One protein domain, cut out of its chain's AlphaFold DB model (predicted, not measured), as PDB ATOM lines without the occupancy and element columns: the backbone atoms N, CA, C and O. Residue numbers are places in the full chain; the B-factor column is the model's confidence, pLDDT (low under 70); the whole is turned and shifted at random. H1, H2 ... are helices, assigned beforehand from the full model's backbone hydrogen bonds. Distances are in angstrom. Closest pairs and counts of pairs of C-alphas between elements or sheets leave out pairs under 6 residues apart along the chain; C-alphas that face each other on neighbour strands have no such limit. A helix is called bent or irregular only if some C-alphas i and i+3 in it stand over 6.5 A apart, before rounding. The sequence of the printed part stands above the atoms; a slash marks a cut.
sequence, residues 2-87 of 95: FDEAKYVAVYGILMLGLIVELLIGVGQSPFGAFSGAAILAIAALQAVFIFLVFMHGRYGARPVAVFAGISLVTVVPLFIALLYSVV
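Overview. This is residues 2 to 87 of the 95 residues of an uncharacterized protein of Euryarchaeota archaeon (UniProt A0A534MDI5). Three long helices make an up-and-down bundle, each running against the one before it, and the bundle splays at its ends: H1 and H2 meet only over residues 14 to 25 and 35 to 46, and H3 kinks by 39 degrees near residue 73, past which it no longer touches H1 after residue 74. The printed part has 86 residues with three named helices, in the order H1, H2, H3, and no named strand; the class is all helix. It is only just compact, close to loose, with a radius of gyration of the C-alphas of 14.1 A, and elongated, spanning 45 by 26 by 15 A.

Along the chain. Find C-alpha 2 at (-17.658, 29.044, 18.963); from there H1 runs through residues 2 to 25, 34.8 A long. H2, residues 32 to 56, starts at (-4.443, 54.670, -10.036) and is 36.6 A long; it is irregular, with C-alphas 33 and 36 at 7.4 A. H3, residues 62 to 87, is 35.6 A long and ends at C-alpha 87, (-22.973, 68.244, -10.885); it is neither bent nor irregular, but only just: C-alphas 73 and 76 are 6.4 A apart.

Arrangement. Look first at the helical hairpin of H1 and H2, which touch at a shallow tilt of 16 degrees, opposite ways; their closest C-alphas, of Glu 21 and Ile 39, are 5.3 A apart. H2 and H3, also a hairpin, touch, closest at the C-alphas of Ile 50 and Val 64, 6.4 A. Their tilt of 33 degrees, opposite ways, is shallow, only just short of steep. H1 and H3 touch, closest at the C-alphas of Leu 18 and Ile 70, 6.4 A, the same way at a shallow tilt of 19 degrees. Every O i to N i+4 pair is within hydrogen-bond range in H1; in H2 it is 19 of 21, in H3 19 of 22.

Size, cuts and confidence. The C-alphas of Phe 2 and Val 87, the two farthest apart, are 49.6 A apart. The printed part has no cut; the link H1 to H2 is short and H2 to H3 is tight. Look for pLDDT under 70 at residue 2, residues 27 to 29 and 57 to 60.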
ATOM      1  N   PHE A   2     -17.492  29.066  20.433       58.00
ATOM      2  CA  PHE A   2     -17.658  29.044  18.963       58.00
ATOM      3  C   PHE A   2     -18.334  30.289  18.366       58.00
ATOM      4  O   PHE A   2     -17.955  30.706  17.275       58.00
ATOM      5  N   ASP A   3     -19.295  30.904  19.061       71.38
ATOM      6  CA  ASP A   3     -19.942  32.129  18.562       71.38
ATOM      7  C   ASP A   3     -19.010  33.342  18.606       71.38
ATOM      8  O   ASP A   3     -19.060  34.195  17.730       71.38
ATOM      9  N   GLU A   4     -18.088  33.385  19.559       74.06
ATOM     10  CA  GLU A   4     -17.140  34.489  19.698       74.06
ATOM     11  C   GLU A   4     -16.068  34.459  18.604       74.06
ATOM     12  O   GLU A   4     -15.831  35.472  17.952       74.06
ATOM     13  N   ALA A   5     -15.521  33.278  18.296       79.56
ATOM     14  CA  ALA A   5     -14.606  33.090  17.166       79.56
ATOM     15  C   ALA A   5     -15.248  33.478  15.820       79.56
ATOM     16  O   ALA A   5     -14.616  34.084  14.957       79.56
ATOM     17  N   LYS A   6     -16.537  33.173  15.670       78.19
ATOM     18  CA  LYS A   6     -17.379  33.564  14.537       78.19
ATOM     19  C   LYS A   6     -17.524  35.086  14.409       78.19
ATOM     20  O   LYS A   6     -17.291  35.628  13.331       78.19
ATOM     21  N   TYR A   7     -17.841  35.788  15.501       81.44
ATOM     22  CA  TYR A   7     -17.890  37.258  15.512       81.44
ATOM     23  C   TYR A   7     -16.523  37.871  15.186       81.44
ATOM     24  O   TYR A   7     -16.454  38.801  14.386       81.44
ATOM     25  N   VAL A   8     -15.439  37.331  15.749       86.25
ATOM     26  CA  VAL A   8     -14.071  37.787  15.465       86.25
ATOM     27  C   VAL A   8     -13.741  37.646  13.980       86.25
ATOM     28  O   VAL A   8     -13.188  38.575  13.401       86.25
ATOM     29  N   ALA A   9     -14.131  36.544  13.336       87.12
ATOM     30  CA  ALA A   9     -13.926  36.363  11.900       87.12
ATOM     31  C   ALA A   9     -14.704  37.394  11.064       87.12
ATOM     32  O   ALA A   9     -14.136  38.009  10.162       87.12
ATOM     33  N   VAL A  10     -15.980  37.634  11.391       87.88
ATOM     34  CA  VAL A  10     -16.816  38.635  10.703       87.88
ATOM     35  C   VAL A  10     -16.213  40.034  10.837       87.88
ATOM     36  O   VAL A  10     -16.036  40.725   9.835       87.88
ATOM     37  N   TYR A  11     -15.845  40.444  12.053       88.44
ATOM     38  CA  TYR A  11     -15.221  41.748  12.274       88.44
ATOM     39  C   TYR A  11     -13.832  41.843  11.647       88.44
ATOM     40  O   TYR A  11     -13.490  42.893  11.116       88.44
ATOM     41  N   GLY A  12     -13.055  40.760  11.650       88.94
ATOM     42  CA  GLY A  12     -11.753  40.705  10.994       88.94
ATOM     43  C   GLY A  12     -11.855  40.966   9.492       88.94
ATOM     44  O   GLY A  12     -11.108  41.782   8.966       88.94
ATOM     45  N   ILE A  13     -12.828  40.348   8.815       90.50
ATOM     46  CA  ILE A  13     -13.088  40.574   7.382       90.50
ATOM     47  C   ILE A  13     -13.543  42.017   7.126       90.50
ATOM     48  O   ILE A  13     -13.091  42.655   6.172       90.50
ATOM     49  N   LEU A  14     -14.408  42.553   7.992       90.44
ATOM     50  CA  LEU A  14     -14.860  43.941   7.897       90.44
ATOM     51  C   LEU A  14     -13.714  44.946   8.065       90.44
ATOM     52  O   LEU A  14     -13.558  45.856   7.252       90.44
ATOM     53  N   MET A  15     -12.887  44.765   9.093       92.38
ATOM     54  CA  MET A  15     -11.731  45.624   9.344       92.38
ATOM     55  C   MET A  15     -10.687  45.499   8.238       92.38
ATOM     56  O   MET A  15     -10.126  46.508   7.823       92.38
ATOM     57  N   LEU A  16     -10.447  44.290   7.722       93.38
ATOM     58  CA  LEU A  16      -9.504  44.078   6.629       93.38
ATOM     59  C   LEU A  16      -9.929  44.843   5.374       93.38
ATOM     60  O   LEU A  16      -9.101  45.532   4.786       93.38
ATOM     61  N   GLY A  17     -11.205  44.769   4.984       90.38
ATOM     62  CA  GLY A  17     -11.681  45.533   3.830       90.38
ATOM     63  C   GLY A  17     -11.593  47.043   4.057       90.38
ATOM     64  O   GLY A  17     -11.075  47.726   3.183       90.38
ATOM     65  N   LEU A  18     -11.931  47.546   5.254       90.62
ATOM     66  CA  LEU A  18     -11.731  48.963   5.594       90.62
ATOM     67  C   LEU A  18     -10.257  49.377   5.455       90.62
ATOM     68  O   LEU A  18      -9.962  50.413   4.871       90.62
ATOM     69  N   ILE A  19      -9.318  48.587   5.985       91.25
ATOM     70  CA  ILE A  19      -7.882  48.888   5.891       91.25
ATOM     71  C   ILE A  19      -7.458  48.978   4.425       91.25
ATOM     72  O   ILE A  19      -6.766  49.919   4.046       91.25
ATOM     73  N   VAL A  20      -7.888  48.028   3.590       90.44
ATOM     74  CA  VAL A  20      -7.570  48.038   2.158       90.44
ATOM     75  C   VAL A  20      -8.188  49.258   1.470       90.44
ATOM     76  O   VAL A  20      -7.496  49.935   0.716       90.44
ATOM     77  N   GLU A  21      -9.446  49.591   1.756       89.94
ATOM     78  CA  GLU A  21     -10.112  50.785   1.221       89.94
ATOM     79  C   GLU A  21      -9.380  52.073   1.609       89.94
ATOM     80  O   GLU A  21      -9.174  52.940   0.761       89.94
ATOM     81  N   LEU A  22      -8.924  52.182   2.860       89.25
ATOM     82  CA  LEU A  22      -8.140  53.321   3.331       89.25
ATOM     83  C   LEU A  22      -6.779  53.398   2.639       89.25
ATOM     84  O   LEU A  22      -6.410  54.474   2.180       89.25
ATOM     85  N   LEU A  23      -6.058  52.278   2.509       88.50
ATOM     86  CA  LEU A  23      -4.790  52.224   1.770       88.50
ATOM     87  C   LEU A  23      -4.968  52.668   0.314       88.50
ATOM     88  O   LEU A  23      -4.119  53.376  -0.231       88.50
ATOM     89  N   ILE A  24      -6.095  52.306  -0.303       86.69
ATOM     90  CA  ILE A  24      -6.444  52.774  -1.642       86.69
ATOM     91  C   ILE A  24      -6.743  54.273  -1.648       86.69
ATOM     92  O   ILE A  24      -6.191  54.996  -2.476       86.69
ATOM     93  N   GLY A  25      -7.556  54.747  -0.706       81.44
ATOM     94  CA  GLY A  25      -7.959  56.148  -0.606       81.44
ATOM     95  C   GLY A  25      -6.801  57.118  -0.354       81.44
ATOM     96  O   GLY A  25      -6.818  58.227  -0.877       81.44
ATOM     97  N   VAL A  26      -5.766  56.705   0.386       84.25
ATOM     98  CA  VAL A  26      -4.585  57.549   0.672       84.25
ATOM     99  C   VAL A  26      -3.512  57.513  -0.425       84.25
ATOM    100  O   VAL A  26      -2.425  58.055  -0.239       84.25
ATOM    101  N   GLY A  27      -3.785  56.882  -1.573       69.75
ATOM    102  CA  GLY A  27      -2.870  56.876  -2.718       69.75
ATOM    103  C   GLY A  27      -1.727  55.861  -2.624       69.75
ATOM    104  O   GLY A  27      -0.820  55.893  -3.451       69.75
ATOM    105  N   GLN A  28      -1.772  54.919  -1.676       62.53
ATOM    106  CA  GLN A  28      -0.831  53.787  -1.617       62.53
ATOM    107  C   GLN A  28      -1.224  52.647  -2.576       62.53
ATOM    108  O   GLN A  28      -0.694  51.539  -2.492       62.53
ATOM    109  N   SER A  29      -2.177  52.888  -3.477       64.00
ATOM    110  CA  SER A  29      -2.756  51.848  -4.312       64.00
ATOM    111  C   SER A  29      -2.176  51.794  -5.725       64.00
ATOM    112  O   SER A  29      -2.076  52.824  -6.395       64.00
ATOM    113  N   PRO A  30      -1.907  50.578  -6.243       71.62
ATOM    114  CA  PRO A  30      -1.528  50.378  -7.637       71.62
ATOM    115  C   PRO A  30      -2.683  50.640  -8.623       71.62
ATOM    116  O   PRO A  30      -2.473  50.581  -9.830       71.62
ATOM    117  N   PHE A  31      -3.907  50.900  -8.144       70.12
ATOM    118  CA  PHE A  31      -5.104  51.002  -8.983       70.12
ATOM    119  C   PHE A  31      -5.248  52.355  -9.693       70.12
ATOM    120  O   PHE A  31      -6.053  52.452 -10.617       70.12
ATOM    121  N   GLY A  32      -4.476  53.386  -9.325       78.94
ATOM    122  CA  GLY A  32      -4.443  54.670 -10.036       78.94
ATOM    123  C   GLY A  32      -5.845  55.253 -10.268       78.94
ATOM    124  O   GLY A  32      -6.603  55.451  -9.317       78.94
ATOM    125  N   ALA A  33      -6.220  55.463 -11.533       78.81
ATOM    126  CA  ALA A  33      -7.540  55.970 -11.932       78.81
ATOM    127  C   ALA A  33      -8.722  55.058 -11.533       78.81
ATOM    128  O   ALA A  33      -9.854  55.523 -11.425       78.81
ATOM    129  N   PHE A  34      -8.476  53.771 -11.276       82.81
ATOM    130  CA  PHE A  34      -9.494  52.798 -10.870       82.81
ATOM    131  C   PHE A  34      -9.663  52.686  -9.350       82.81
ATOM    132  O   PHE A  34     -10.490  51.902  -8.891       82.81
ATOM    133  N   SER A  35      -8.928  53.472  -8.559       83.69
ATOM    134  CA  SER A  35      -8.976  53.434  -7.088       83.69
ATOM    135  C   SER A  35     -10.398  53.573  -6.535       83.69
ATOM    136  O   SER A  35     -10.794  52.819  -5.651       83.69
ATOM    137  N   GLY A  36     -11.208  54.467  -7.112       83.69
ATOM    138  CA  GLY A  36     -12.606  54.628  -6.705       83.69
ATOM    139  C   GLY A  36     -13.473  53.400  -7.000       83.69
ATOM    140  O   GLY A  36     -14.247  52.965  -6.150       83.69
ATOM    141  N   ALA A  37     -13.301  52.788  -8.175       86.19
ATOM    142  CA  ALA A  37     -14.008  51.560  -8.537       86.19
ATOM    143  C   ALA A  37     -13.579  50.371  -7.660       86.19
ATOM    144  O   ALA A  37     -14.415  49.552  -7.287       86.19
ATOM    145  N   ALA A  38     -12.297  50.303  -7.287       86.75
ATOM    146  CA  ALA A  38     -11.776  49.285  -6.381       86.75
ATOM    147  C   ALA A  38     -12.377  49.413  -4.972       86.75
ATOM    148  O   ALA A  38     -12.849  48.415  -4.431       86.75
ATOM    149  N   ILE A  39     -12.435  50.629  -4.411       88.88
ATOM    150  CA  ILE A  39     -13.099  50.892  -3.119       88.88
ATOM    151  C   ILE A  39     -14.569  50.467  -3.185       88.88
ATOM    152  O   ILE A  39     -15.042  49.750  -2.309       88.88
ATOM    153  N   LEU A  40     -15.282  50.837  -4.254       88.25
ATOM    154  CA  LEU A  40     -16.687  50.463  -4.420       88.25
ATOM    155  C   LEU A  40     -16.882  48.940  -4.502       88.25
ATOM    156  O   LEU A  40     -17.824  48.409  -3.917       88.25
ATOM    157  N   ALA A  41     -15.998  48.231  -5.206       90.00
ATOM    158  CA  ALA A  41     -16.054  46.777  -5.320       90.00
ATOM    159  C   ALA A  41     -15.817  46.082  -3.969       90.00
ATOM    160  O   ALA A  41     -16.527  45.128  -3.645       90.00
ATOM    161  N   ILE A  42     -14.863  46.567  -3.167       91.38
ATOM    162  CA  ILE A  42     -14.601  46.038  -1.820       91.38
ATOM    163  C   ILE A  42     -15.818  46.275  -0.923       91.38
ATOM    164  O   ILE A  42     -16.332  45.320  -0.338       91.38
ATOM    165  N   ALA A  43     -16.348  47.497  -0.905       88.69
ATOM    166  CA  ALA A  43     -17.521  47.835  -0.113       88.69
ATOM    167  C   ALA A  43     -18.750  47.001  -0.512       88.69
ATOM    168  O   ALA A  43     -19.489  46.521   0.349       88.69
ATOM    169  N   ALA A  44     -18.954  46.760  -1.811       90.00
ATOM    170  CA  ALA A  44     -20.029  45.902  -2.304       90.00
ATOM    171  C   ALA A  44     -19.857  44.442  -1.851       90.00
ATOM    172  O   ALA A  44     -20.817  43.822  -1.391       90.00
ATOM    173  N   LEU A  45     -18.638  43.897  -1.919       92.50
ATOM    174  CA  LEU A  45     -18.337  42.556  -1.410       92.50
ATOM    175  C   LEU A  45     -18.589  42.456   0.099       92.50
ATOM    176  O   LEU A  45     -19.168  41.470   0.559       92.50
ATOM    177  N   GLN A  46     -18.223  43.483   0.867       89.88
ATOM    178  CA  GLN A  46     -18.510  43.548   2.300       89.88
ATOM    179  C   GLN A  46     -20.011  43.652   2.593       89.88
ATOM    180  O   GLN A  46     -20.494  42.992   3.516       89.88
ATOM    181  N   ALA A  47     -20.764  44.405   1.787       87.88
ATOM    182  CA  ALA A  47     -22.217  44.503   1.895       87.88
ATOM    183  C   ALA A  47     -22.886  43.140   1.677       87.88
ATOM    184  O   ALA A  47     -23.723  42.721   2.476       87.88
ATOM    185  N   VAL A  48     -22.476  42.418   0.627       88.50
ATOM    186  CA  VAL A  48     -22.971  41.066   0.329       88.50
ATOM    187  C   VAL A  48     -22.596  40.098   1.447       88.50
ATOM    188  O   VAL A  48     -23.445  39.341   1.917       88.50
ATOM    189  N   PHE A  49     -21.350  40.145   1.920       88.75
ATOM    190  CA  PHE A  49     -20.900  39.322   3.036       88.75
ATOM    191  C   PHE A  49     -21.759  39.550   4.283       88.75
ATOM    192  O   PHE A  49     -22.259  38.591   4.868       88.75
ATOM    193  N   ILE A  50     -22.002  40.807   4.664       87.25
ATOM    194  CA  ILE A  50     -22.812  41.132   5.841       87.25
ATOM    195  C   ILE A  50     -24.277  40.782   5.657       87.25
ATOM    196  O   ILE A  50     -24.899  40.310   6.605       87.25
ATOM    197  N   PHE A  51     -24.817  40.933   4.451       85.25
ATOM    198  CA  PHE A  51     -26.159  40.465   4.136       85.25
ATOM    199  C   PHE A  51     -26.290  38.951   4.360       85.25
ATOM    200  O   PHE A  51     -27.208  38.505   5.046       85.25
ATOM    201  N   LEU A  52     -25.335  38.154   3.869       83.75
ATOM    202  CA  LEU A  52     -25.321  36.702   4.078       83.75
ATOM    203  C   LEU A  52     -25.147  36.334   5.557       83.75
ATOM    204  O   LEU A  52     -25.852  35.463   6.068       83.75
ATOM    205  N   VAL A  53     -24.245  37.019   6.263       83.50
ATOM    206  CA  VAL A  53     -24.022  36.858   7.709       83.50
ATOM    207  C   VAL A  53     -25.298  37.174   8.492       83.50
ATOM    208  O   VAL A  53     -25.666  36.412   9.384       83.50
ATOM    209  N   PHE A  54     -26.011  38.242   8.143       80.25
ATOM    210  CA  PHE A  54     -27.270  38.621   8.776       80.25
ATOM    211  C   PHE A  54     -28.377  37.589   8.516       80.25
ATOM    212  O   PHE A  54     -29.026  37.138   9.459       80.25
ATOM    213  N   MET A  55     -28.549  37.159   7.262       78.50
ATOM    214  CA  MET A  55     -29.605  36.216   6.871       78.50
ATOM    215  C   MET A  55     -29.388  34.804   7.429       78.50
ATOM    216  O   MET A  55     -30.346  34.148   7.835       78.50
ATOM    217  N   HIS A  56     -28.143  34.321   7.461       75.62
ATOM    218  CA  HIS A  56     -27.848  32.918   7.775       75.62
ATOM    219  C   HIS A  56     -27.176  32.695   9.127       75.62
ATOM    220  O   HIS A  56     -27.262  31.605   9.690       75.62
ATOM    221  N   GLY A  57     -26.482  33.691   9.664       66.00
ATOM    222  CA  GLY A  57     -25.544  33.459  10.753       66.00
ATOM    223  C   GLY A  57     -26.099  33.660  12.162       66.00
ATOM    224  O   GLY A  57     -25.351  33.479  13.118       66.00
ATOM    225  N   ARG A  58     -27.382  34.034  12.316       66.38
ATOM    226  CA  ARG A  58     -27.977  34.448  13.608       66.38
ATOM    227  C   ARG A  58     -27.163  35.536  14.328       66.38
ATOM    228  O   ARG A  58     -27.263  35.695  15.544       66.38
ATOM    229  N   TYR A  59     -26.354  36.290  13.590       67.50
ATOM    230  CA  TYR A  59     -25.670  37.447  14.135       67.50
ATOM    231  C   TYR A  59     -26.711  38.558  14.301       67.50
ATOM    232  O   TYR A  59     -27.480  38.834  13.383       67.50
ATOM    233  N   GLY A  60     -26.781  39.169  15.487       69.69
ATOM    234  CA  GLY A  60     -27.704  40.283  15.737       69.69
ATOM    235  C   GLY A  60     -27.354  41.521  14.900       69.69
ATOM    236  O   GLY A  60     -26.402  41.515  14.131       69.69
ATOM    237  N   ALA A  61     -28.045  42.644  15.104       78.81
ATOM    238  CA  ALA A  61     -27.820  43.884  14.340       78.81
ATOM    239  C   ALA A  61     -26.400  44.501  14.462       78.81
ATOM    240  O   ALA A  61     -26.078  45.461  13.764       78.81
ATOM    241  N   ARG A  62     -25.530  43.975  15.337       81.19
ATOM    242  CA  ARG A  62     -24.204  44.542  15.637       81.19
ATOM    243  C   ARG A  62     -23.238  44.568  14.437       81.19
ATOM    244  O   ARG A  62     -22.735  45.653  14.155       81.19
ATOM    245  N   PRO A  63     -22.979  43.473  13.691       79.25
ATOM    246  CA  PRO A  63     -22.075  43.527  12.538       79.25
ATOM    247  C   PRO A  63     -22.597  44.419  11.409       79.25
ATOM    248  O   PRO A  63     -21.807  45.063  10.728       79.25
ATOM    249  N   VAL A  64     -23.924  44.516  11.266       80.69
ATOM    250  CA  VAL A  64     -24.575  45.426  10.312       80.69
ATOM    251  C   VAL A  64     -24.279  46.883  10.669       80.69
ATOM    252  O   VAL A  64     -23.907  47.660   9.794       80.69
ATOM    253  N   ALA A  65     -24.373  47.248  11.951       82.50
ATOM    254  CA  ALA A  65     -24.040  48.595  12.413       82.50
ATOM    255  C   ALA A  65     -22.558  48.945  12.184       82.50
ATOM    256  O   ALA A  65     -22.248  50.056  11.762       82.50
ATOM    257  N   VAL A  66     -21.645  47.993  12.409       83.56
ATOM    258  CA  VAL A  66     -20.209  48.191  12.142       83.56
ATOM    259  C   VAL A  66     -19.950  48.382  10.648       83.56
ATOM    260  O   VAL A  66     -19.247  49.313  10.270       83.56
ATOM    261  N   PHE A  67     -20.561  47.561   9.793       85.69
ATOM    262  CA  PHE A  67     -20.469  47.722   8.342       85.69
ATOM    263  C   PHE A  67     -21.028  49.065   7.854       85.69
ATOM    264  O   PHE A  67     -20.405  49.721   7.021       85.69
ATOM    265  N   ALA A  68     -22.165  49.505   8.399       83.88
ATOM    266  CA  ALA A  68     -22.716  50.821   8.093       83.88
ATOM    267  C   ALA A  68     -21.728  51.934   8.472       83.88
ATOM    268  O   ALA A  68     -21.490  52.836   7.675       83.88
ATOM    269  N   GLY A  69     -21.090  51.830   9.644       85.69
ATOM    270  CA  GLY A  69     -20.036  52.752  10.067       85.69
ATOM    271  C   GLY A  69     -18.840  52.782   9.110       85.69
ATOM    272  O   GLY A  69     -18.405  53.860   8.722       85.69
ATOM    273  N   ILE A  70     -18.350  51.617   8.680       86.12
ATOM    274  CA  ILE A  70     -17.267  51.500   7.685       86.12
ATOM    275  C   ILE A  70     -17.668  52.175   6.371       86.12
ATOM    276  O   ILE A  70     -16.940  53.017   5.854       86.12
ATOM    277  N   SER A  71     -18.872  51.878   5.880       81.25
ATOM    278  CA  SER A  71     -19.390  52.426   4.625       81.25
ATOM    279  C   SER A  71     -19.543  53.952   4.665       81.25
ATOM    280  O   SER A  71     -19.327  54.621   3.656       81.25
ATOM    281  N   LEU A  72     -19.871  54.535   5.824       87.38
ATOM    282  CA  LEU A  72     -19.889  55.992   5.996       87.38
ATOM    283  C   LEU A  72     -18.496  56.621   5.834       87.38
ATOM    284  O   LEU A  72     -18.402  57.765   5.399       87.38
ATOM    285  N   VAL A  73     -17.426  55.896   6.168       84.69
ATOM    286  CA  VAL A  73     -16.047  56.400   6.082       84.69
ATOM    287  C   VAL A  73     -15.503  56.328   4.658       84.69
ATOM    288  O   VAL A  73     -14.763  57.219   4.256       84.69
ATOM    289  N   THR A  74     -15.853  55.300   3.886       83.69
ATOM    290  CA  THR A  74     -15.211  55.040   2.584       83.69
ATOM    291  C   THR A  74     -16.143  55.264   1.397       83.69
ATOM    292  O   THR A  74     -15.765  55.927   0.430       83.69
ATOM    293  N   VAL A  75     -17.391  54.801   1.476       83.75
ATOM    294  CA  VAL A  75     -18.355  54.862   0.364       83.75
ATOM    295  C   VAL A  75     -19.010  56.233   0.252       83.75
ATOM    296  O   VAL A  75     -19.177  56.738  -0.855       83.75
ATOM    297  N   VAL A  76     -19.372  56.869   1.370       85.06
ATOM    298  CA  VAL A  76     -20.023  58.193   1.333       85.06
ATOM    299  C   VAL A  76     -19.118  59.268   0.728       85.06
ATOM    300  O   VAL A  76     -19.591  59.971  -0.167       85.06
ATOM    301  N   PRO A  77     -17.831  59.400   1.109       83.19
ATOM    302  CA  PRO A  77     -16.938  60.348   0.448       83.19
ATOM    303  C   PRO A  77     -16.787  60.074  -1.047       83.19
ATOM    304  O   PRO A  77     -16.796  61.012  -1.842       83.19
ATOM    305  N   LEU A  78     -16.720  58.797  -1.445       82.50
ATOM    306  CA  LEU A  78     -16.671  58.406  -2.853       82.50
ATOM    307  C   LEU A  78     -17.943  58.830  -3.598       82.50
ATOM    308  O   LEU A  78     -17.871  59.402  -4.682       82.50
ATOM    309  N   PHE A  79     -19.111  58.593  -3.003       83.69
ATOM    310  CA  PHE A  79     -20.395  58.988  -3.566       83.69
ATOM    311  C   PHE A  79     -20.510  60.509  -3.702       83.69
ATOM    312  O   PHE A  79     -20.926  60.998  -4.747       83.69
ATOM    313  N   ILE A  80     -20.073  61.267  -2.692       83.81
ATOM    314  CA  ILE A  80     -20.008  62.731  -2.752       83.81
ATOM    315  C   ILE A  80     -19.076  63.181  -3.884       83.81
ATOM    316  O   ILE A  80     -19.461  64.037  -4.673       83.81
ATOM    317  N   ALA A  81     -17.885  62.589  -4.013       81.31
ATOM    318  CA  ALA A  81     -16.949  62.915  -5.090       81.31
ATOM    319  C   ALA A  81     -17.539  62.636  -6.486       81.31
ATOM    320  O   ALA A  81     -17.372  63.445  -7.399       81.31
ATOM    321  N   LEU A  82     -18.278  61.531  -6.642       79.62
ATOM    322  CA  LEU A  82     -19.006  61.209  -7.872       79.62
ATOM    323  C   LEU A  82     -20.149  62.195  -8.145       79.62
ATOM    324  O   LEU A  82     -20.343  62.616  -9.280       79.62
ATOM    325  N   LEU A  83     -20.898  62.601  -7.120       81.81
ATOM    326  CA  LEU A  83     -21.922  63.633  -7.281       81.81
ATOM    327  C   LEU A  83     -21.300  64.962  -7.715       81.81
ATOM    328  O   LEU A  83     -21.812  65.594  -8.634       81.81
ATOM    329  N   TYR A  84     -20.178  65.363  -7.116       79.25
ATOM    330  CA  TYR A  84     -19.456  66.565  -7.533       79.25
ATOM    331  C   TYR A  84     -18.989  66.483  -8.988       79.25
ATOM    332  O   TYR A  84     -19.136  67.465  -9.709       79.25
ATOM    333  N   SER A  85     -18.486  65.333  -9.451       74.75
ATOM    334  CA  SER A  85     -18.025  65.192 -10.839       74.75
ATOM    335  C   SER A  85     -19.156  65.279 -11.869       74.75
ATOM    336  O   SER A  85     -18.931  65.749 -12.982       74.75
ATOM    337  N   VAL A  86     -20.373  64.867 -11.501       74.31
ATOM    338  CA  VAL A  86     -21.563  64.957 -12.364       74.31
ATOM    339  C   VAL A  86     -22.214  66.345 -12.298       74.31
ATOM    340  O   VAL A  86     -22.672  66.852 -13.320       74.31
ATOM    341  N   VAL A  87     -22.267  66.968 -11.115       74.00
ATOM    342  CA  VAL A  87     -22.973  68.244 -10.885       74.00
ATOM    343  C   VAL A  87     -22.128  69.463 -11.265       74.00
ATOM    344  O   VAL A  87     -22.686  70.479 -11.671       74.00
TER     345      VAL A  87